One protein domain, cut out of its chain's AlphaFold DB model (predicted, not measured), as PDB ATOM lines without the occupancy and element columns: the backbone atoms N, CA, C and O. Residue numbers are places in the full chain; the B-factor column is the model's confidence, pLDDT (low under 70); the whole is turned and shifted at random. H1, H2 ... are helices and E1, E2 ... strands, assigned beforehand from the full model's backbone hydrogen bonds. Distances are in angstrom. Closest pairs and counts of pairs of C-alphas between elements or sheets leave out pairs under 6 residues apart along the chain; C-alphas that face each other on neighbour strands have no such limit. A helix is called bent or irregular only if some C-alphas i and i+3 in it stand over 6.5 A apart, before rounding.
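Overview. This is residues 41 to 149 of the 1165 residues of an uncharacterized protein of Ectocarpus sp. CCAP 1310/34 (UniProt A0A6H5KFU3). The model is a flat slab with a small two-stranded hairpin, E2 and E3, at one end together with the short helix H2, and with the helix H1 at the other end. Strand E1 and helix H3 lie nearest the middle, and the longest helix, H4, runs along one edge, with E1 between it and H3. The printed part has 109 residues, with four named helices and three named strands in the order H1, E1, H2, H3, E2, E3, H4; E2 and E3 form an antiparallel sheet, and the class is mostly helix. The whole is compact, with a radius of gyration of the C-alphas of 14.7 A and spans of 41 by 40 by 20 A.

Along the chain. Strand E2 is residues 119 to 122, 9.1 A from first to last C-alpha, and E3 is residues 125 to 128, 9.7 A. H4 is residues 130 to 148, 26.9 A long, ending with C-alpha 148 at (161.805, 140.761, 83.611). H2 is residues 87 to 93, 10.1 A. H3 is residues 98 to 108, 14.7 A, and is only just irregular: C-alphas 103 and 106 are 6.9 A apart. E1 is residues 76 to 78, 6.9 A. H1 is residues 60 to 72, 19.0 A, beginning with C-alpha 60 at (187.773, 120.340, 81.272).

Arrangement. E2 and E3 are a hairpin, antiparallel with 146 degrees between their directions; N 122 and O 125 are within hydrogen-bond range at 2.8 A, as are N 127 and O 120 at 2.8 A. The closest C-alphas of H2 and E2, those of Leu 87 and Gly 120, are 4.8 A apart. For E2 and H4 the closest are those of Gly 119 and Arg 132, 7.5 A. E1 pairs with no named strand, but residues 77 to 78 of it pair in parallel with residues 41 to 42. Its closest C-alphas to H3 are those of Val 78 and Leu 103, 7.4 A; to H4, Val 77 and Ile 140, 8.0 A; to H1, Leu 69 and Tyr 76, 7.6 A. No helix touches another; H3 and H4, for instance, are apart. Every O i to N i+4 pair is within hydrogen-bond range in H1, H2 and H4, and 5 of 7 are in H3.

Size, cuts and confidence. The C-alphas of Gly 123 and Thr 149, the two farthest apart, are 44.2 A from each other. The printed part has no cut, and no link between named elements is long. Residues 41 to 59 hold no named element. The mean pLDDT of the printed part is 83.5, and residues 49 to 61 are under 70.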
ATOM      1  N   VAL A  41     172.378 131.029  92.203       88.56
ATOM      2  CA  VAL A  41     173.197 131.508  93.327       88.56
ATOM      3  C   VAL A  41     173.960 130.337  93.929       88.56
ATOM      4  O   VAL A  41     173.367 129.429  94.514       88.56
ATOM      5  N   ASN A  42     175.279 130.356  93.794       86.62
ATOM      6  CA  ASN A  42     176.178 129.394  94.407       86.62
ATOM      7  C   ASN A  42     176.581 129.871  95.803       86.62
ATOM      8  O   ASN A  42     177.347 130.820  95.954       86.62
ATOM      9  N   THR A  43     176.079 129.177  96.825       84.00
ATOM     10  CA  THR A  43     176.377 129.473  98.236       84.00
ATOM     11  C   THR A  43     177.444 128.576  98.857       84.00
ATOM     12  O   THR A  43     177.736 128.686 100.046       84.00
ATOM     13  N   ILE A  44     178.041 127.697  98.049       74.81
ATOM     14  CA  ILE A  44     179.120 126.799  98.464       74.81
ATOM     15  C   ILE A  44     180.464 127.538  98.417       74.81
ATOM     16  O   ILE A  44     181.347 127.266  99.224       74.81
ATOM     17  N   GLY A  45     180.602 128.486  97.483       72.88
ATOM     18  CA  GLY A  45     181.817 129.278  97.313       72.88
ATOM     19  C   GLY A  45     182.941 128.538  96.591       72.88
ATOM     20  O   GLY A  45     184.077 128.932  96.750       72.88
ATOM     21  N   PHE A  46     182.644 127.482  95.828       74.12
ATOM     22  CA  PHE A  46     183.590 126.765  94.956       74.12
ATOM     23  C   PHE A  46     183.150 126.862  93.492       74.12
ATOM     24  O   PHE A  46     182.000 127.232  93.246       74.12
ATOM     25  N   PRO A  47     183.998 126.475  92.521       74.00
ATOM     26  CA  PRO A  47     183.551 126.248  91.152       74.00
ATOM     27  C   PRO A  47     182.319 125.347  91.085       74.00
ATOM     28  O   PRO A  47     182.139 124.444  91.907       74.00
ATOM     29  N   LEU A  48     181.481 125.570  90.075       75.62
ATOM     30  CA  LEU A  48     180.289 124.765  89.823       75.62
ATOM     31  C   LEU A  48     180.656 123.295  89.572       75.62
ATOM     32  O   LEU A  48     179.891 122.390  89.914       75.62
ATOM     33  N   VAL A  49     181.824 123.066  88.965       69.94
ATOM     34  CA  VAL A  49     182.351 121.754  88.596       69.94
ATOM     35  C   VAL A  49     183.820 121.650  89.024       69.94
ATOM     36  O   VAL A  49     184.644 122.476  88.643       69.94
ATOM     37  N   GLY A  50     184.163 120.595  89.771       59.44
ATOM     38  CA  GLY A  50     185.508 120.363  90.319       59.44
ATOM     39  C   GLY A  50     185.630 120.857  91.764       59.44
ATOM     40  O   GLY A  50     185.388 122.021  92.055       59.44
ATOM     41  N   GLY A  51     185.967 119.951  92.688       53.06
ATOM     42  CA  GLY A  51     186.068 120.264  94.119       53.06
ATOM     43  C   GLY A  51     187.246 121.188  94.489       53.06
ATOM     44  O   GLY A  51     187.994 121.629  93.614       53.06
ATOM     45  N   PRO A  52     187.490 121.419  95.796       44.72
ATOM     46  CA  PRO A  52     188.492 122.370  96.313       44.72
ATOM     47  C   PRO A  52     189.934 122.111  95.841       44.72
ATOM     48  O   PRO A  52     190.762 123.023  95.777       44.72
ATOM     49  N   ALA A  53     190.239 120.848  95.533       43.69
ATOM     50  CA  ALA A  53     191.554 120.378  95.108       43.69
ATOM     51  C   ALA A  53     191.746 120.371  93.580       43.69
ATOM     52  O   ALA A  53     192.821 120.017  93.117       43.69
ATOM     53  N   GLY A  54     190.725 120.734  92.790       48.31
ATOM     54  CA  GLY A  54     190.831 120.703  91.328       48.31
ATOM     55  C   GLY A  54     191.093 119.297  90.782       48.31
ATOM     56  O   GLY A  54     191.969 119.119  89.951       48.31
ATOM     57  N   SER A  55     190.340 118.292  91.244       38.41
ATOM     58  CA  SER A  55     190.526 116.862  90.926       38.41
ATOM     59  C   SER A  55     190.257 116.462  89.458       38.41
ATOM     60  O   SER A  55     189.988 115.295  89.181       38.41
ATOM     61  N   MET A  56     190.249 117.416  88.525       42.19
ATOM     62  CA  MET A  56     190.137 117.207  87.081       42.19
ATOM     63  C   MET A  56     191.195 118.047  86.369       42.19
ATOM     64  O   MET A  56     191.570 119.108  86.866       42.19
ATOM     65  N   GLU A  57     191.633 117.579  85.199       48.81
ATOM     66  CA  GLU A  57     192.527 118.314  84.298       48.81
ATOM     67  C   GLU A  57     192.041 119.765  84.122       48.81
ATOM     68  O   GLU A  57     190.834 120.016  83.974       48.81
ATOM     69  N   ALA A  58     192.971 120.720  84.213       47.81
ATOM     70  CA  ALA A  58     192.667 122.139  84.064       47.81
ATOM     71  C   ALA A  58     191.983 122.375  82.702       47.81
ATOM     72  O   ALA A  58     192.403 121.820  81.696       47.81
ATOM     73  N   GLY A  59     190.880 123.132  82.682       55.91
ATOM     74  CA  GLY A  59     190.083 123.402  81.469       55.91
ATOM     75  C   GLY A  59     188.833 122.555  81.314       55.91
ATOM     76  O   GLY A  59     187.733 123.102  81.240       55.91
ATOM     77  N   ARG A  60     188.937 121.230  81.444       61.28
ATOM     78  CA  ARG A  60     187.773 120.340  81.272       61.28
ATOM     79  C   ARG A  60     186.629 120.644  82.244       61.28
ATOM     80  O   ARG A  60     185.459 120.467  81.909       61.28
ATOM     81  N   ARG A  61     186.948 121.120  83.454       67.06
ATOM     82  CA  ARG A  61     185.933 121.567  84.427       67.06
ATOM     83  C   ARG A  61     185.174 122.810  83.934       67.06
ATOM     84  O   ARG A  61     183.955 122.871  84.080       67.06
ATOM     85  N   VAL A  62     185.904 123.767  83.355       70.31
ATOM     86  CA  VAL A  62     185.400 125.079  82.933       70.31
ATOM     87  C   VAL A  62     184.469 124.903  81.745       70.31
ATOM     88  O   VAL A  62     183.378 125.466  81.739       70.31
ATOM     89  N   ASP A  63     184.823 124.032  80.800       71.50
ATOM     90  CA  ASP A  63     183.972 123.712  79.654       71.50
ATOM     91  C   ASP A  63     182.622 123.136  80.081       71.50
ATOM     92  O   ASP A  63     181.569 123.515  79.563       71.50
ATOM     93  N   VAL A  64     182.621 122.212  81.045       71.94
ATOM     94  CA  VAL A  64     181.380 121.607  81.542       71.94
ATOM     95  C   VAL A  64     180.530 122.650  82.267       71.94
ATOM     96  O   VAL A  64     179.331 122.741  81.993       71.94
ATOM     97  N   ALA A  65     181.130 123.458  83.147       75.94
ATOM     98  CA  ALA A  65     180.426 124.531  83.847       75.94
ATOM     99  C   ALA A  65     179.830 125.550  82.859       75.94
ATOM    100  O   ALA A  65     178.629 125.825  82.901       75.94
ATOM    101  N   THR A  66     180.634 126.017  81.905       82.06
ATOM    102  CA  THR A  66     180.237 126.981  80.873       82.06
ATOM    103  C   THR A  66     179.109 126.439  80.001       82.06
ATOM    104  O   THR A  66     178.147 127.158  79.730       82.06
ATOM    105  N   ASN A  67     179.159 125.166  79.598       79.00
ATOM    106  CA  ASN A  67     178.089 124.538  78.817       79.00
ATOM    107  C   ASN A  67     176.770 124.458  79.602       79.00
ATOM    108  O   ASN A  67     175.697 124.759  79.063       79.00
ATOM    109  N   LEU A  68     176.833 124.086  80.885       80.19
ATOM    110  CA  LEU A  68     175.661 124.028  81.759       80.19
ATOM    111  C   LEU A  68     175.036 125.415  81.946       80.19
ATOM    112  O   LEU A  68     173.827 125.571  81.761       80.19
ATOM    113  N   LEU A  69     175.853 126.418  82.271       85.75
ATOM    114  CA  LEU A  69     175.408 127.788  82.526       85.75
ATOM    115  C   LEU A  69     174.902 128.475  81.252       85.75
ATOM    116  O   LEU A  69     173.824 129.068  81.276       85.75
ATOM    117  N   SER A  70     175.575 128.280  80.115       87.56
ATOM    118  CA  SER A  70     175.122 128.779  78.804       87.56
ATOM    119  C   SER A  70     173.765 128.203  78.401       87.56
ATOM    120  O   SER A  70     172.947 128.895  77.805       87.56
ATOM    121  N   THR A  71     173.490 126.942  78.752       83.06
ATOM    122  CA  THR A  71     172.185 126.315  78.482       83.06
ATOM    123  C   THR A  71     171.068 126.931  79.331       83.06
ATOM    124  O   THR A  71     169.914 126.985  78.899       83.06
ATOM    125  N   LYS A  72     171.382 127.374  80.557       83.62
ATOM    126  CA  LYS A  72     170.415 128.040  81.442       83.62
ATOM    127  C   LYS A  72     170.200 129.500  81.068       83.62
ATOM    128  O   LYS A  72     169.057 129.949  81.106       83.62
ATOM    129  N   ASP A  73     171.266 130.177  80.657       92.06
ATOM    130  CA  ASP A  73     171.269 131.553  80.170       92.06
ATOM    131  C   ASP A  73     170.649 132.554  81.158       92.06
ATOM    132  O   ASP A  73     169.735 133.313  80.826       92.06
ATOM    133  N   VAL A  74     171.119 132.488  82.405       90.44
ATOM    134  CA  VAL A  74     170.705 133.336  83.532       90.44
ATOM    135  C   VAL A  74     171.934 133.774  84.329       90.44
ATOM    136  O   VAL A  74     172.958 133.089  84.265       90.44
ATOM    137  N   PRO A  75     171.855 134.854  85.122       93.62
ATOM    138  CA  PRO A  75     172.989 135.345  85.891       93.62
ATOM    139  C   PRO A  75     173.457 134.287  86.895       93.62
ATOM    140  O   PRO A  75     172.636 133.654  87.570       93.62
ATOM    141  N   TYR A  76     174.774 134.093  86.979       93.69
ATOM    142  CA  TYR A  76     175.420 133.147  87.886       93.69
ATOM    143  C   TYR A  76     176.178 133.910  88.974       93.69
ATOM    144  O   TYR A  76     177.233 134.484  88.727       93.69
ATOM    145  N   VAL A  77     175.610 133.926  90.177       92.88
ATOM    146  CA  VAL A  77     176.111 134.682  91.329       92.88
ATOM    147  C   VAL A  77     176.779 133.744  92.325       92.88
ATOM    148  O   VAL A  77     176.271 132.651  92.582       92.88
ATOM    149  N   VAL A  78     177.878 134.176  92.944       90.69
ATOM    150  CA  VAL A  78     178.547 133.433  94.024       90.69
ATOM    151  C   VAL A  78     178.419 134.206  95.333       90.69
ATOM    152  O   VAL A  78     178.743 135.382  95.408       90.69
ATOM    153  N   ALA A  79     177.943 133.573  96.399       91.88
ATOM    154  CA  ALA A  79     177.807 134.243  97.689       91.88
ATOM    155  C   ALA A  79     177.935 133.261  98.852       91.88
ATOM    156  O   ALA A  79     177.013 132.498  99.125       91.88
ATOM    157  N   ALA A  80     179.060 133.286  99.565       90.94
ATOM    158  CA  ALA A  80     179.344 132.336 100.637       90.94
ATOM    159  C   ALA A  80     179.958 133.025 101.870       90.94
ATOM    160  O   ALA A  80     180.535 134.111 101.758       90.94
ATOM    161  N   PRO A  81     179.818 132.441 103.073       91.00
ATOM    162  CA  PRO A  81     180.614 132.853 104.220       91.00
ATOM    163  C   PRO A  81     182.066 132.377 104.077       91.00
ATOM    164  O   PRO A  81     182.336 131.347 103.463       91.00
ATOM    165  N   LEU A  82     182.992 133.090 104.712       91.19
ATOM    166  CA  LEU A  82     184.387 132.677 104.804       91.19
ATOM    167  C   LEU A  82     184.505 131.475 105.742       91.19
ATOM    168  O   LEU A  82     184.060 131.515 106.890       91.19
ATOM    169  N   LEU A  83     185.105 130.398 105.239       86.25
ATOM    170  CA  LEU A  83     185.183 129.121 105.960       86.25
ATOM    171  C   LEU A  83     186.438 128.997 106.834       86.25
ATOM    172  O   LEU A  83     186.473 128.171 107.740       86.25
ATOM    173  N   ILE A  84     187.471 129.789 106.539       86.06
ATOM    174  CA  ILE A  84     188.788 129.742 107.201       86.06
ATOM    175  C   ILE A  84     189.098 131.066 107.903       86.06
ATOM    176  O   ILE A  84     189.741 131.078 108.946       86.06
ATOM    177  N   GLN A  85     188.650 132.184 107.336       88.94
ATOM    178  CA  GLN A  85     188.952 133.514 107.849       88.94
ATOM    179  C   GLN A  85     187.866 133.978 108.825       88.94
ATOM    180  O   GLN A  85     186.668 133.795 108.582       88.94
ATOM    181  N   ASP A  86     188.280 134.589 109.932       90.38
ATOM    182  CA  ASP A  86     187.365 135.160 110.912       90.38
ATOM    183  C   ASP A  86     186.799 136.523 110.476       90.38
ATOM    184  O   ASP A  86     187.343 137.219 109.615       90.38
ATOM    185  N   LEU A  87     185.667 136.908 111.076       89.19
ATOM    186  CA  LEU A  87     184.977 138.160 110.750       89.19
ATOM    187  C   LEU A  87     185.809 139.419 111.035       89.19
ATOM    188  O   LEU A  87     185.598 140.434 110.370       89.19
ATOM    189  N   VAL A  88     186.691 139.396 112.036       88.00
ATOM    190  CA  VAL A  88     187.523 140.555 112.390       88.00
ATOM    191  C   VAL A  88     188.635 140.707 111.361       88.00
ATOM    192  O   VAL A  88     188.809 141.801 110.828       88.00
ATOM    193  N   GLY A  89     189.311 139.608 111.023       86.50
ATOM    194  CA  GLY A  89     190.310 139.554 109.964       86.50
ATOM    195  C   GLY A  89     189.743 140.015 108.625       86.50
ATOM    196  O   GLY A  89     190.360 140.839 107.962       86.50
ATOM    197  N   TRP A  90     188.536 139.572 108.258       89.75
ATOM    198  CA  TRP A  90     187.879 140.045 107.035       89.75
ATOM    199  C   TRP A  90     187.606 141.555 107.052       89.75
ATOM    200  O   TRP A  90     187.908 142.248 106.087       89.75
ATOM    201  N   ARG A  91     187.062 142.098 108.148       85.81
ATOM    202  CA  ARG A  91     186.772 143.540 108.239       85.81
ATOM    203  C   ARG A  91     188.022 144.414 108.234       85.81
ATOM    204  O   ARG A  91     187.921 145.572 107.844       85.81
ATOM    205  N   ARG A  92     189.143 143.889 108.727       82.06
ATOM    206  CA  ARG A  92     190.412 144.612 108.809       82.06
ATOM    207  C   ARG A  92     191.179 144.558 107.488       82.06
ATOM    208  O   ARG A  92     191.617 145.599 107.022       82.06
ATOM    209  N   ASP A  93     191.296 143.371 106.895       77.44
ATOM    210  CA  ASP A  93     192.255 143.106 105.812       77.44
ATOM    211  C   ASP A  93     191.589 142.697 104.484       77.44
ATOM    212  O   ASP A  93     192.277 142.426 103.501       77.44
ATOM    213  N   GLY A  94     190.261 142.586 104.436       86.81
ATOM    214  CA  GLY A  94     189.551 141.987 103.305       86.81
ATOM    215  C   GLY A  94     189.690 140.464 103.243       86.81
ATOM    216  O   GLY A  94     190.156 139.830 104.187       86.81
ATOM    217  N   VAL A  95     189.210 139.848 102.160       88.44
ATOM    218  CA  VAL A  95     189.284 138.385 101.955       88.44
ATOM    219  C   VAL A  95     190.683 137.980 101.512       88.44
ATOM    220  O   VAL A  95     191.217 138.582 100.590       88.44
ATOM    221  N   GLN A  96     191.261 136.957 102.148       78.44
ATOM    222  CA  GLN A  96     192.689 136.652 102.009       78.44
ATOM    223  C   GLN A  96     192.992 135.167 101.764       78.44
ATOM    224  O   GLN A  96     192.198 134.269 102.077       78.44
ATOM    225  N   GLY A  97     194.190 134.908 101.237       78.12
ATOM    226  CA  GLY A  97     194.775 133.574 101.100       78.12
ATOM    227  C   GLY A  97     193.907 132.609 100.291       78.12
ATOM    228  O   GLY A  97     193.350 132.947  99.249       78.12
ATOM    229  N   LEU A  98     193.761 131.373 100.773       79.81
ATOM    230  CA  LEU A  98     192.972 130.353 100.075       79.81
ATOM    231  C   LEU A  98     191.491 130.745  99.892       79.81
ATOM    232  O   LEU A  98     190.877 130.331  98.910       79.81
ATOM    233  N   GLN A  99     190.916 131.557 100.791       85.94
ATOM    234  CA  GLN A  99     189.516 131.994 100.676       85.94
ATOM    235  C   GLN A  99     189.288 132.884  99.449       85.94
ATOM    236  O   GLN A  99     188.254 132.751  98.800       85.94
ATOM    237  N   GLN A 100     190.254 133.735  99.095       86.56
ATOM    238  CA  GLN A 100     190.187 134.565  97.890       86.56
ATOM    239  C   GLN A 100     190.091 133.703  96.632       86.56
ATOM    240  O   GLN A 100     189.213 133.912  95.802       86.56
ATOM    241  N   VAL A 101     190.959 132.701  96.504       82.94
ATOM    242  CA  VAL A 101     191.003 131.851  95.306       82.94
ATOM    243  C   VAL A 101     189.730 131.035  95.153       82.94
ATOM    244  O   VAL A 101     189.173 130.938  94.063       82.94
ATOM    245  N   VAL A 102     189.251 130.479  96.259       82.19
ATOM    246  CA  VAL A 102     188.051 129.647  96.288       82.19
ATOM    247  C   VAL A 102     186.798 130.467  95.971       82.19
ATOM    248  O   VAL A 102     186.007 130.039  95.137       82.19
ATOM    249  N   LEU A 103     186.655 131.658  96.561       87.12
ATOM    250  CA  LEU A 103     185.448 132.477  96.435       87.12
ATOM    251  C   LEU A 103     185.420 133.368  95.181       87.12
ATOM    252  O   LEU A 103     184.335 133.674  94.687       87.12
ATOM    253  N   TYR A 104     186.585 133.786  94.679       89.50
ATOM    254  CA  TYR A 104     186.715 134.721  93.556       89.50
ATOM    255  C   TYR A 104     187.392 134.079  92.352       89.50
ATOM    256  O   TYR A 104     186.716 133.815  91.363       89.50
ATOM    257  N   SER A 105     188.694 133.783  92.435       86.88
ATOM    258  CA  SER A 105     189.470 133.406  91.248       86.88
ATOM    259  C   SER A 105     188.884 132.186  90.538       86.88
ATOM    260  O   SER A 105     188.627 132.245  89.346       86.88
ATOM    261  N   LEU A 106     188.613 131.080  91.240       84.62
ATOM    262  CA  LEU A 106     188.133 129.861  90.583       84.62
ATOM    263  C   LEU A 106     186.686 129.964  90.061       84.62
ATOM    264  O   LEU A 106     186.451 129.434  88.975       84.62
ATOM    265  N   PRO A 107     185.725 130.600  90.761       88.75
ATOM    266  CA  PRO A 107     184.391 130.822  90.209       88.75
ATOM    267  C   PRO A 107     184.335 131.869  89.087       88.75
ATOM    268  O   PRO A 107     183.452 131.791  88.235       88.75
ATOM    269  N   GLU A 108     185.267 132.827  89.038       91.56
ATOM    270  CA  GLU A 108     185.394 133.763  87.910       91.56
ATOM    271  C   GLU A 108     185.641 133.017  86.588       91.56
ATOM    272  O   GLU A 108     185.076 133.412  85.568       91.56
ATOM    273  N   LEU A 109     186.381 131.896  86.622       87.62
ATOM    274  CA  LEU A 109     186.580 131.007  85.465       87.62
ATOM    275  C   LEU A 109     185.272 130.352  84.990       87.62
ATOM    276  O   LEU A 109     185.165 130.003  83.822       87.62
ATOM    277  N   ASP A 110     184.266 130.202  85.856       87.75
ATOM    278  CA  ASP A 110     182.936 129.706  85.475       87.75
ATOM    279  C   ASP A 110     182.019 130.842  84.970       87.75
ATOM    280  O   ASP A 110     180.847 130.611  84.666       87.75
ATOM    281  N   GLY A 111     182.505 132.085  84.912       91.62
ATOM    282  CA  GLY A 111     181.713 133.262  84.549       91.62
ATOM    283  C   GLY A 111     180.861 133.815  85.695       91.62
ATOM    284  O   GLY A 111     179.823 134.424  85.433       91.62
ATOM    285  N   ALA A 112     181.262 133.595  86.954       93.25
ATOM    286  CA  ALA A 112     180.579 134.171  88.111       93.25
ATOM    287  C   ALA A 112     180.603 135.708  88.111       93.25
ATOM    288  O   ALA A 112     181.573 136.336  87.673       93.25
ATOM    289  N   ILE A 113     179.535 136.295  88.649       94.81
ATOM    290  CA  ILE A 113     179.365 137.734  88.881       94.81
ATOM    291  C   ILE A 113     178.886 137.994  90.320       94.81
ATOM    292  O   ILE A 113     178.506 137.059  91.030       94.81
ATOM    293  N   ASP A 114     178.860 139.261  90.745       92.88
ATOM    294  CA  ASP A 114     178.254 139.704  92.011       92.88
ATOM    295  C   ASP A 114     178.711 138.919  93.256       92.88
ATOM    296  O   ASP A 114     177.898 138.510  94.086       92.88
ATOM    297  N   THR A 115     180.017 138.695  93.413       93.00
ATOM    298  CA  THR A 115     180.504 137.911  94.552       93.00
ATOM    299  C   THR A 115     180.242 138.617  95.889       93.00
ATOM    300  O   THR A 115     180.816 139.672  96.163       93.00
ATOM    301  N   VAL A 116     179.414 138.026  96.763       93.50
ATOM    302  CA  VAL A 116     179.071 138.598  98.083       93.50
ATOM    303  C   VAL A 116     179.532 137.701  99.231       93.50
ATOM    304  O   VAL A 116     179.015 136.605  99.439       93.50
ATOM    305  N   VAL A 117     180.440 138.214 100.064       94.75
ATOM    306  CA  VAL A 117     180.811 137.565 101.330       94.75
ATOM    307  C   VAL A 117     179.659 137.682 102.327       94.75
ATOM    308  O   VAL A 117     179.230 138.787 102.671       94.75
ATOM    309  N   LEU A 118     179.157 136.544 102.812       93.81
ATOM    310  CA  LEU A 118     177.983 136.497 103.698       93.81
ATOM    311  C   LEU A 118     178.324 136.571 105.189       93.81
ATOM    312  O   LEU A 118     177.457 136.871 106.012       93.81
ATOM    313  N   GLY A 119     179.564 136.267 105.556       92.94
ATOM    314  CA  GLY A 119     179.980 136.081 106.938       92.94
ATOM    315  C   GLY A 119     181.372 135.473 107.036       92.94
ATOM    316  O   GLY A 119     182.081 135.402 106.040       92.94
ATOM    317  N   GLY A 120     181.750 135.013 108.221       91.69
ATOM    318  CA  GLY A 120     183.065 134.432 108.492       91.69
ATOM    319  C   GLY A 120     183.097 133.742 109.849       91.69
ATOM    320  O   GLY A 120     182.067 133.663 110.529       91.69
ATOM    321  N   LEU A 121     184.261 133.245 110.262       90.75
ATOM    322  CA  LEU A 121     184.389 132.574 111.556       90.75
ATOM    323  C   LEU A 121     184.198 133.549 112.734       90.75
ATOM    324  O   LEU A 121     184.679 134.682 112.735       90.75
ATOM    325  N   VAL A 122     183.483 133.080 113.755       89.31
ATOM    326  CA  VAL A 122     183.309 133.685 115.077       89.31
ATOM    327  C   VAL A 122     183.626 132.596 116.094       89.31
ATOM    328  O   VAL A 122     182.815 131.697 116.342       89.31
ATOM    329  N   GLY A 123     184.849 132.640 116.628       86.81
ATOM    330  CA  GLY A 123     185.421 131.498 117.335       86.81
ATOM    331  C   GLY A 123     185.545 130.311 116.381       86.81
ATOM    332  O   GLY A 123     186.219 130.398 115.363       86.81
ATOM    333  N   ASP A 124     184.848 129.224 116.688       82.62
ATOM    334  CA  ASP A 124     184.834 127.996 115.893       82.62
ATOM    335  C   ASP A 124     183.524 127.799 115.098       82.62
ATOM    336  O   ASP A 124     183.265 126.720 114.562       82.62
ATOM    337  N   THR A 125     182.672 128.828 115.030       84.38
ATOM    338  CA  THR A 125     181.388 128.799 114.308       84.38
ATOM    339  C   THR A 125     181.357 129.791 113.157       84.38
ATOM    340  O   THR A 125     182.034 130.809 113.201       84.38
ATOM    341  N   ILE A 126     180.540 129.527 112.137       86.50
ATOM    342  CA  ILE A 126     180.305 130.484 111.051       86.50
ATOM    343  C   ILE A 126     179.223 131.474 111.491       86.50
ATOM    344  O   ILE A 126     178.077 131.091 111.732       86.50
ATOM    345  N   GLY A 127     179.580 132.754 111.573       88.44
ATOM    346  CA  GLY A 127     178.652 133.852 111.815       88.44
ATOM    347  C   GLY A 127     178.273 134.546 110.510       88.44
ATOM    348  O   GLY A 127     179.133 135.112 109.836       88.44
ATOM    349  N   LEU A 128     176.983 134.545 110.166       92.25
ATOM    350  CA  LEU A 128     176.466 135.337 109.048       92.25
ATOM    351  C   LEU A 128     176.256 136.792 109.467       92.25
ATOM    352  O   LEU A 128     175.782 137.073 110.568       92.25
ATOM    353  N   VAL A 129     176.543 137.720 108.558       93.75
ATOM    354  CA  VAL A 129     176.256 139.145 108.723       93.75
ATOM    355  C   VAL A 129     174.900 139.429 108.063       93.75
ATOM    356  O   VAL A 129     174.816 139.423 106.834       93.75
ATOM    357  N   PRO A 130     173.820 139.712 108.826       91.94
ATOM    358  CA  PRO A 130     172.467 139.849 108.264       91.94
ATOM    359  C   PRO A 130     172.339 140.923 107.183       91.94
ATOM    360  O   PRO A 130     171.472 140.862 106.318       91.94
ATOM    361  N   GLU A 131     173.186 141.943 107.253       92.12
ATOM    362  CA  GLU A 131     173.244 143.003 106.259       92.12
ATOM    363  C   GLU A 131     173.805 142.525 104.916       92.12
ATOM    364  O   GLU A 131     173.234 142.856 103.883       92.12
ATOM    365  N   ARG A 132     174.801 141.633 104.919       94.25
ATOM    366  CA  ARG A 132     175.340 141.038 103.690       94.25
ATOM    367  C   ARG A 132     174.384 140.054 103.041       94.25
ATOM    368  O   ARG A 132     174.297 139.994 101.822       94.25
ATOM    369  N   VAL A 133     173.614 139.327 103.849       92.00
ATOM    370  CA  VAL A 133     172.530 138.473 103.340       92.00
ATOM    371  C   VAL A 133     171.464 139.317 102.631       92.00
ATOM    372  O   VAL A 133     170.983 138.923 101.571       92.00
ATOM    373  N   ARG A 134     171.122 140.494 103.180       91.31
ATOM    374  CA  ARG A 134     170.234 141.455 102.505       91.31
ATOM    375  C   ARG A 134     170.858 141.979 101.215       91.31
ATOM    376  O   ARG A 134     170.199 141.898 100.189       91.31
ATOM    377  N   LYS A 135     172.135 142.378 101.248       93.44
ATOM    378  CA  LYS A 135     172.873 142.819 100.059       93.44
ATOM    379  C   LYS A 135     172.809 141.791  98.931       93.44
ATOM    380  O   LYS A 135     172.350 142.113  97.846       93.44
ATOM    381  N   MET A 136     173.188 140.540  99.202       93.69
ATOM    382  CA  MET A 136     173.087 139.437  98.236       93.69
ATOM    383  C   MET A 136     171.669 139.329  97.656       93.69
ATOM    384  O   MET A 136     171.491 139.245  96.445       93.69
ATOM    385  N   ASN A 137     170.648 139.342  98.511       92.62
ATOM    386  CA  ASN A 137     169.258 139.236  98.080       92.62
ATOM    387  C   ASN A 137     168.815 140.413  97.194       92.62
ATOM    388  O   ASN A 137     168.127 140.196  96.200       92.62
ATOM    389  N   ASP A 138     169.192 141.640  97.539       93.00
ATOM    390  CA  ASP A 138     168.781 142.832  96.797       93.00
ATOM    391  C   ASP A 138     169.536 142.953  95.460       93.00
ATOM    392  O   ASP A 138     168.911 143.258  94.444       93.00
ATOM    393  N   ARG A 139     170.807 142.529  95.402       94.38
ATOM    394  CA  ARG A 139     171.557 142.310  94.147       94.38
ATOM    395  C   ARG A 139     170.849 141.343  93.200       94.38
ATOM    396  O   ARG A 139     170.618 141.656  92.035       94.38
ATOM    397  N   ILE A 140     170.449 140.174  93.709       93.94
ATOM    398  CA  ILE A 140     169.730 139.171  92.909       93.94
ATOM    399  C   ILE A 140     168.408 139.747  92.394       93.94
ATOM    400  O   ILE A 140     168.061 139.542  91.232       93.94
ATOM    401  N   LYS A 141     167.669 140.497  93.224       93.12
ATOM    402  CA  LYS A 141     166.450 141.180  92.770       93.12
ATOM    403  C   LYS A 141     166.739 142.179  91.654       93.12
ATOM    404  O   LYS A 141     165.942 142.229  90.725       93.12
ATOM    405  N   GLY A 142     167.839 142.929  91.720       94.12
ATOM    406  CA  GLY A 142     168.273 143.833  90.650       94.12
ATOM    407  C   GLY A 142     168.369 143.111  89.305       94.12
ATOM    408  O   GLY A 142     167.691 143.485  88.349       94.12
ATOM    409  N   TRP A 143     169.101 141.996  89.263       95.19
ATOM    410  CA  TRP A 143     169.227 141.153  88.069       95.19
ATOM    411  C   TRP A 143     167.899 140.559  87.585       95.19
ATOM    412  O   TRP A 143     167.591 140.597  86.393       95.19
ATOM    413  N   VAL A 144     167.083 140.030  88.501       93.56
ATOM    414  CA  VAL A 144     165.771 139.448  88.163       93.56
ATOM    415  C   VAL A 144     164.813 140.517  87.629       93.56
ATOM    416  O   VAL A 144     164.080 140.264  86.672       93.56
ATOM    417  N   ASN A 145     164.818 141.713  88.218       93.31
ATOM    418  CA  ASN A 145     164.001 142.837  87.772       93.31
ATOM    419  C   ASN A 145     164.439 143.319  86.387       93.31
ATOM    420  O   ASN A 145     163.585 143.488  85.519       93.31
ATOM    421  N   LEU A 146     165.746 143.473  86.154       94.88
ATOM    422  CA  LEU A 146     166.300 143.842  84.850       94.88
ATOM    423  C   LEU A 146     165.858 142.853  83.761       94.88
ATOM    424  O   LEU A 146     165.298 143.253  82.740       94.88
ATOM    425  N   ARG A 147     166.011 141.551  84.029       92.94
ATOM    426  CA  ARG A 147     165.618 140.475  83.110       92.94
ATOM    427  C   ARG A 147     164.125 140.481  82.781       92.94
ATOM    428  O   ARG A 147     163.744 140.233  81.639       92.94
ATOM    429  N   ARG A 148     163.270 140.751  83.771       92.56
ATOM    430  CA  ARG A 148     161.805 140.761  83.611       92.56
ATOM    431  C   ARG A 148     161.257 142.052  83.004       92.56
ATOM    432  O   ARG A 148     160.122 142.045  82.533       92.56
ATOM    433  N   THR A 149     162.027 143.137  83.021       95.62
ATOM    434  CA  THR A 149     161.607 144.420  82.447       95.62
ATOM    435  C   THR A 149     161.720 144.362  80.916       95.62
ATOM    436  O   THR A 149     162.790 143.996  80.412       95.62
TER     437      THR A 149